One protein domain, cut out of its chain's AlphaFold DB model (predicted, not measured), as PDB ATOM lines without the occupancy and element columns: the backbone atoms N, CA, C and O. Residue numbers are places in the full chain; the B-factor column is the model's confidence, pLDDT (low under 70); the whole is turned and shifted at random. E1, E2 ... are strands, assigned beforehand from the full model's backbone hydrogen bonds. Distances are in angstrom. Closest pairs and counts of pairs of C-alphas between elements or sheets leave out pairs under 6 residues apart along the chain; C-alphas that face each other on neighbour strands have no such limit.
ATOM      1  N   GLN A  35     -18.187 -27.928  -9.634       67.19
ATOM      2  CA  GLN A  35     -17.651 -29.251  -9.356       67.19
ATOM      3  C   GLN A  35     -17.959 -30.205 -10.511       67.19
ATOM      4  O   GLN A  35     -18.978 -30.084 -11.187       67.19
ATOM      5  N   ILE A  36     -17.090 -31.200 -10.707       78.62
ATOM      6  CA  ILE A  36     -17.294 -32.249 -11.710       78.62
ATOM      7  C   ILE A  36     -18.580 -33.005 -11.367       78.62
ATOM      8  O   ILE A  36     -18.634 -33.724 -10.366       78.62
ATOM      9  N   CYS A  37     -19.606 -32.865 -12.206       80.25
ATOM     10  CA  CYS A  37     -20.811 -33.661 -12.053       80.25
ATOM     11  C   CYS A  37     -20.658 -35.041 -12.654       80.25
ATOM     12  O   CYS A  37     -20.110 -35.193 -13.750       80.25
ATOM     13  N   PRO A  38     -21.253 -36.048 -12.007       83.19
ATOM     14  CA  PRO A  38     -21.466 -37.303 -12.680       83.19
ATOM     15  C   PRO A  38     -22.444 -37.129 -13.851       83.19
ATOM     16  O   PRO A  38     -23.377 -36.327 -13.801       83.19
ATOM     17  N   LEU A  39     -22.243 -37.931 -14.896       84.44
ATOM     18  CA  LEU A  39     -23.077 -37.938 -16.101       84.44
ATOM     19  C   LEU A  39     -24.269 -38.906 -16.004       84.44
ATOM     20  O   LEU A  39     -24.973 -39.104 -16.989       84.44
ATOM     21  N   TYR A  40     -24.497 -39.537 -14.844       86.06
ATOM     22  CA  TYR A  40     -25.668 -40.397 -14.668       86.06
ATOM     23  C   TYR A  40     -26.949 -39.559 -14.619       86.06
ATOM     24  O   TYR A  40     -27.002 -38.497 -13.992       86.06
ATOM     25  N   CYS A  41     -27.990 -40.076 -15.268       89.19
ATOM     26  CA  CYS A  41     -29.329 -39.504 -15.261       89.19
ATOM     27  C   CYS A  41     -30.165 -40.161 -14.160       89.19
ATOM     28  O   CYS A  41     -30.206 -41.387 -14.046       89.19
ATOM     29  N   ILE A  42     -30.887 -39.350 -13.400       89.25
ATOM     30  CA  ILE A  42     -32.042 -39.792 -12.628       89.25
ATOM     31  C   ILE A  42     -33.214 -39.905 -13.611       89.25
ATOM     32  O   ILE A  42     -33.522 -38.951 -14.322       89.25
ATOM     33  N   ILE A  43     -33.826 -41.087 -13.678       89.19
ATOM     34  CA  ILE A  43     -34.922 -41.412 -14.604       89.19
ATOM     35  C   ILE A  43     -36.261 -41.301 -13.864       89.19
ATOM     36  O   ILE A  43     -36.318 -41.444 -12.645       89.19
ATOM     37  N   GLY A  44     -37.350 -41.075 -14.604       89.81
ATOM     38  CA  GLY A  44     -38.710 -41.068 -14.050       89.81
ATOM     39  C   GLY A  44     -39.161 -39.704 -13.535       89.81
ATOM     40  O   GLY A  44     -40.219 -39.609 -12.922       89.81
ATOM     41  N   ILE A  45     -38.382 -38.659 -13.809       93.38
ATOM     42  CA  ILE A  45     -38.732 -37.270 -13.525       93.38
ATOM     43  C   ILE A  45     -39.847 -36.842 -14.488       93.38
ATOM     44  O   ILE A  45     -39.819 -37.157 -15.679       93.38
ATOM     45  N   GLU A  46     -40.860 -36.178 -13.952       94.94
ATOM     46  CA  GLU A  46     -41.931 -35.529 -14.702       94.94
ATOM     47  C   GLU A  46     -41.551 -34.081 -15.023       94.94
ATOM     48  O   GLU A  46     -41.617 -33.672 -16.179       94.94
ATOM     49  N   TYR A  47     -41.102 -33.323 -14.017       94.75
ATOM     50  CA  TYR A  47     -40.561 -31.974 -14.182       94.75
ATOM     51  C   TYR A  47     -39.640 -31.600 -13.018       94.75
ATOM     52  O   TYR A  47     -39.667 -32.203 -11.945       94.75
ATOM     53  N   VAL A  48     -38.820 -30.581 -13.237       95.12
ATOM     54  CA  VAL A  48     -37.979 -29.944 -12.223       95.12
ATOM     55  C   VAL A  48     -38.550 -28.570 -11.919       95.12
ATOM     56  O   VAL A  48     -38.849 -27.832 -12.852       95.12
ATOM     57  N   ASP A  49     -38.688 -28.236 -10.641       95.94
ATOM     58  CA  ASP A  49     -39.058 -26.906 -10.163       95.94
ATOM     59  C   ASP A  49     -37.851 -26.246  -9.491       95.94
ATOM     60  O   ASP A  49     -37.323 -26.736  -8.486       95.94
ATOM     61  N   CYS A  50     -37.397 -25.145 -10.072       93.62
ATOM     62  CA  CYS A  50     -36.296 -24.344  -9.577       93.62
ATOM     63  C   CYS A  50     -36.810 -22.924  -9.304       93.62
ATOM     64  O   CYS A  50     -36.978 -22.145 -10.236       93.62
ATOM     65  N   ASP A  51     -37.052 -22.577  -8.036       91.00
ATOM     66  CA  ASP A  51     -37.572 -21.258  -7.632       91.00
ATOM     67  C   ASP A  51     -38.875 -20.848  -8.362       91.00
ATOM     68  O   ASP A  51     -39.094 -19.674  -8.668       91.00
ATOM     69  N   GLY A  52     -39.756 -21.815  -8.641       91.12
ATOM     70  CA  GLY A  52     -41.028 -21.615  -9.339       91.12
ATOM     71  C   GLY A  52     -40.948 -21.751 -10.863       91.12
ATOM     72  O   GLY A  52     -41.987 -21.718 -11.529       91.12
ATOM     73  N   GLU A  53     -39.751 -21.922 -11.433       93.75
ATOM     74  CA  GLU A  53     -39.561 -22.218 -12.854       93.75
ATOM     75  C   GLU A  53     -39.621 -23.727 -13.102       93.75
ATOM     76  O   GLU A  53     -38.852 -24.497 -12.522       93.75
ATOM     77  N   LYS A  54     -40.527 -24.150 -13.993       95.12
ATOM     78  CA  LYS A  54     -40.715 -25.560 -14.343       95.12
ATOM     79  C   LYS A  54     -39.993 -25.922 -15.630       95.12
ATOM     80  O   LYS A  54     -40.315 -25.394 -16.693       95.12
ATOM     81  N   THR A  55     -39.114 -26.913 -15.543       93.44
ATOM     82  CA  THR A  55     -38.359 -27.443 -16.679       93.44
ATOM     83  C   THR A  55     -38.637 -28.928 -16.851       93.44
ATOM     84  O   THR A  55     -38.601 -29.700 -15.895       93.44
ATOM     85  N   TYR A  56     -38.888 -29.346 -18.087       92.25
ATOM     86  CA  TYR A  56     -39.159 -30.739 -18.431       92.25
ATOM     87  C   TYR A  56     -37.892 -31.355 -19.023       92.25
ATOM     88  O   TYR A  56     -37.381 -30.884 -20.037       92.25
ATOM     89  N   THR A  57     -37.362 -32.388 -18.372       87.00
ATOM     90  CA  THR A  57     -36.188 -33.128 -18.845       87.00
ATOM     91  C   THR A  57     -36.300 -34.597 -18.465       87.00
ATOM     92  O   THR A  57     -36.650 -34.925 -17.332       87.00
ATOM     93  N   ASP A  58     -35.960 -35.482 -19.400       85.62
ATOM     94  CA  ASP A  58     -35.907 -36.929 -19.163       85.62
ATOM     95  C   ASP A  58     -34.564 -37.379 -18.557       85.62
ATOM     96  O   ASP A  58     -34.427 -38.525 -18.127       85.62
ATOM     97  N   CYS A  59     -33.560 -36.493 -18.520       86.56
ATOM     98  CA  CYS A  59     -32.256 -36.766 -17.926       86.56
ATOM     99  C   CYS A  59     -31.738 -35.554 -17.154       86.56
ATOM    100  O   CYS A  59     -31.429 -34.502 -17.719       86.56
ATOM    101  N   THR A  60     -31.582 -35.717 -15.845       89.75
ATOM    102  CA  THR A  60     -30.846 -34.761 -15.020       89.75
ATOM    103  C   THR A  60     -30.358 -35.412 -13.731       89.75
ATOM    104  O   THR A  60     -30.618 -36.588 -13.486       89.75
ATOM    105  N   ASN A  61     -29.630 -34.672 -12.904       89.69
ATOM    106  CA  ASN A  61     -29.261 -35.098 -11.561       89.69
ATOM    107  C   ASN A  61     -29.119 -33.884 -10.633       89.69
ATOM    108  O   ASN A  61     -29.081 -32.739 -11.082       89.69
ATOM    109  N   CYS A  62     -29.011 -34.136  -9.329       89.56
ATOM    110  CA  CYS A  62     -28.941 -33.068  -8.333       89.56
ATOM    111  C   CYS A  62     -27.663 -32.229  -8.369       89.56
ATOM    112  O   CYS A  62     -27.646 -31.160  -7.773       89.56
ATOM    113  N   CYS A  63     -26.613 -32.679  -9.059       88.44
ATOM    114  CA  CYS A  63     -25.430 -31.857  -9.269       88.44
ATOM    115  C   CYS A  63     -25.743 -30.701 -10.232       88.44
ATOM    116  O   CYS A  63     -25.404 -29.556  -9.944       88.44
ATOM    117  N   PHE A  64     -26.488 -30.974 -11.310       88.12
ATOM    118  CA  PHE A  64     -26.965 -29.948 -12.245       88.12
ATOM    119  C   PHE A  64     -28.167 -29.147 -11.723       88.12
ATOM    120  O   PHE A  64     -28.315 -27.981 -12.067       88.12
ATOM    121  N   GLN A  65     -29.014 -29.761 -10.892       91.50
ATOM    122  CA  GLN A  65     -30.250 -29.163 -10.361       91.50
ATOM    123  C   GLN A  65     -30.144 -28.846  -8.864       91.50
ATOM    124  O   GLN A  65     -31.091 -29.049  -8.104       91.50
ATOM    125  N   ASN A  66     -28.970 -28.409  -8.403       89.62
ATOM    126  CA  ASN A  66     -28.750 -28.117  -6.988       89.62
ATOM    127  C   ASN A  66     -29.689 -26.993  -6.519       89.62
ATOM    128  O   ASN A  66     -29.760 -25.935  -7.147       89.62
ATOM    129  N   GLY A  67     -30.402 -27.223  -5.417       90.00
ATOM    130  CA  GLY A  67     -31.401 -26.292  -4.894       90.00
ATOM    131  C   GLY A  67     -32.756 -26.327  -5.611       90.00
ATOM    132  O   GLY A  67     -33.590 -25.473  -5.331       90.00
ATOM    133  N   CYS A  68     -32.993 -27.280  -6.515       93.19
ATOM    134  CA  CYS A  68     -34.296 -27.489  -7.153       93.19
ATOM    135  C   CYS A  68     -35.045 -28.687  -6.562       93.19
ATOM    136  O   CYS A  68     -34.445 -29.566  -5.941       93.19
ATOM    137  N   THR A  69     -36.349 -28.771  -6.819       95.12
ATOM    138  CA  THR A  69     -37.177 -29.944  -6.512       95.12
ATOM    139  C   THR A  69     -37.431 -30.753  -7.780       95.12
ATOM    140  O   THR A  69     -37.925 -30.230  -8.774       95.12
ATOM    141  N   LEU A  70     -37.098 -32.041  -7.759       94.75
ATOM    142  CA  LEU A  70     -37.471 -32.993  -8.802       94.75
ATOM    143  C   LEU A  70     -38.848 -33.564  -8.470       94.75
ATOM    144  O   LEU A  70     -39.026 -34.116  -7.385       94.75
ATOM    145  N   HIS A  71     -39.794 -33.474  -9.395       95.44
ATOM    146  CA  HIS A  71     -41.101 -34.119  -9.297       95.44
ATOM    147  C   HIS A  71     -41.110 -35.344 -10.203       95.44
ATOM    148  O   HIS A  71     -40.762 -35.244 -11.379       95.44
ATOM    149  N   PHE A  72     -41.464 -36.506  -9.664       95.12
ATOM    150  CA  PHE A  72     -41.431 -37.784 -10.371       95.12
ATOM    151  C   PHE A  72     -42.816 -38.176 -10.882       95.12
ATOM    152  O   PHE A  72     -43.836 -37.809 -10.302       95.12
ATOM    153  N   LYS A  73     -42.851 -38.988 -11.944       93.44
ATOM    154  CA  LYS A  73     -44.090 -39.487 -12.572       93.44
ATOM    155  C   LYS A  73     -44.949 -40.343 -11.634       93.44
ATOM    156  O   LYS A  73     -46.121 -40.566 -11.917       93.44
ATOM    157  N   ASP A  74     -44.375 -40.844 -10.542       93.75
ATOM    158  CA  ASP A  74     -45.086 -41.581  -9.492       93.75
ATOM    159  C   ASP A  74     -45.756 -40.660  -8.450       93.75
ATOM    160  O   ASP A  74     -46.403 -41.145  -7.522       93.75
ATOM    161  N   GLY A  75     -45.626 -39.338  -8.604       93.75
ATOM    162  CA  GLY A  75     -46.166 -38.323  -7.703       93.75
ATOM    163  C   GLY A  75     -45.251 -37.977  -6.526       93.75
ATOM    164  O   GLY A  75     -45.592 -37.096  -5.735       93.75
ATOM    165  N   THR A  76     -44.094 -38.629  -6.389       95.00
ATOM    166  CA  THR A  76     -43.115 -38.277  -5.354       95.00
ATOM    167  C   THR A  76     -42.326 -37.027  -5.739       95.00
ATOM    168  O   THR A  76     -42.305 -36.586  -6.890       95.00
ATOM    169  N   SER A  77     -41.705 -36.378  -4.754       94.88
ATOM    170  CA  SER A  77     -40.877 -35.195  -4.989       94.88
ATOM    171  C   SER A  77     -39.629 -35.227  -4.117       94.88
ATOM    172  O   SER A  77     -39.685 -35.663  -2.967       94.88
ATOM    173  N   TYR A  78     -38.505 -34.773  -4.664       92.25
ATOM    174  CA  TYR A  78     -37.205 -34.805  -4.002       92.25
ATOM    175  C   TYR A  78     -36.482 -33.469  -4.154       92.25
ATOM    176  O   TYR A  78     -36.240 -33.014  -5.271       92.25
ATOM    177  N   PHE A  79     -36.098 -32.857  -3.034       92.56
ATOM    178  CA  PHE A  79     -35.298 -31.638  -3.041       92.56
ATOM    179  C   PHE A  79     -33.812 -31.967  -3.224       92.56
ATOM    180  O   PHE A  79     -33.208 -32.684  -2.422       92.56
ATOM    181  N   CYS A  80     -33.209 -31.433  -4.279       90.25
ATOM    182  CA  CYS A  80     -31.823 -31.681  -4.629       90.25
ATOM    183  C   CYS A  80     -30.857 -30.832  -3.803       90.25
ATOM    184  O   CYS A  80     -30.874 -29.604  -3.846       90.25
ATOM    185  N   THR A  81     -29.929 -31.513  -3.131       86.88
ATOM    186  CA  THR A  81     -28.742 -30.901  -2.529       86.88
ATOM    187  C   THR A  81     -27.486 -31.576  -3.067       86.88
ATOM    188  O   THR A  81     -27.385 -32.805  -3.079       86.88
ATOM    189  N   TRP A  82     -26.532 -30.775  -3.540       80.44
ATOM    190  CA  TRP A  82     -25.241 -31.250  -4.030       80.44
ATOM    191  C   TRP A  82     -24.073 -30.366  -3.548       80.44
ATOM    192  O   TRP A  82     -24.196 -29.137  -3.583       80.44
ATOM    193  N   PRO A  83     -22.933 -30.956  -3.124       76.00
ATOM    194  CA  PRO A  83     -22.739 -32.388  -2.866       76.00
ATOM    195  C   PRO A  83     -23.697 -32.880  -1.775       76.00
ATOM    196  O   PRO A  83     -24.159 -32.086  -0.954       76.00
ATOM    197  N   ALA A  84     -24.041 -34.172  -1.801       68.12
ATOM    198  CA  ALA A  84     -24.982 -34.745  -0.844       68.12
ATOM    199  C   ALA A  84     -24.488 -34.474   0.583       68.12
ATOM    200  O   ALA A  84     -23.464 -35.005   1.018       68.12
ATOM    201  N   LYS A  85     -25.201 -33.620   1.320       65.50
ATOM    202  CA  LYS A  85     -24.912 -33.383   2.732       65.50
ATOM    203  C   LYS A  85     -25.551 -34.518   3.511       65.50
ATOM    204  O   LYS A  85     -26.733 -34.475   3.830       65.50
TER     205      LYS A  85
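Overview. This is residues 35 to 85 of the 97 residues of an uncharacterized protein of Coffea canephora (UniProt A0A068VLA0). With little regular structure, the domain is a small twisted sheet of two hairpins side by side, E1 with E2 and E3 with E4, with loops and both printed ends on one side of it. The printed part has 51 residues and no named helix; E1 to E4 follow in order along the chain, in the antiparallel sheet E2, E1, E3, E4. The class is all strand, with 16 residues in named elements; the whole is compact, radius of gyration of the C-alphas 10.2 A, spanning 28 by 21 by 17 A.

Along the chain. E1, residues 45 to 50, is 13.7 A long from C-alpha 45 at (-38.732, -37.270, -13.525). E3 is residues 69 to 72, 9.7 A; E2 is 53 to 55, 6.6 A. E4, residues 77 to 79, 6.9 A, ends at C-alpha 79, (-35.298, -31.638, -3.041).

Arrangement. Inner strands E1 and E3 are antiparallel at 164 degrees; N 46 and O 71 are 2.7 A apart. In hairpin E1 and E2, N 48 and O 55 are 2.8 A apart; in hairpin E3 and E4, N 70 and O 78, 2.8 A. Edge strands E2 and E4 are apart.

Size, cuts and confidence. The farthest C-alphas, Gln 35 and Asp 74, are 30.1 A apart. The printed part has no cut; the link E2 to E3 is long, 13 residues. Residues 35, 84 and 85 are under pLDDT 70.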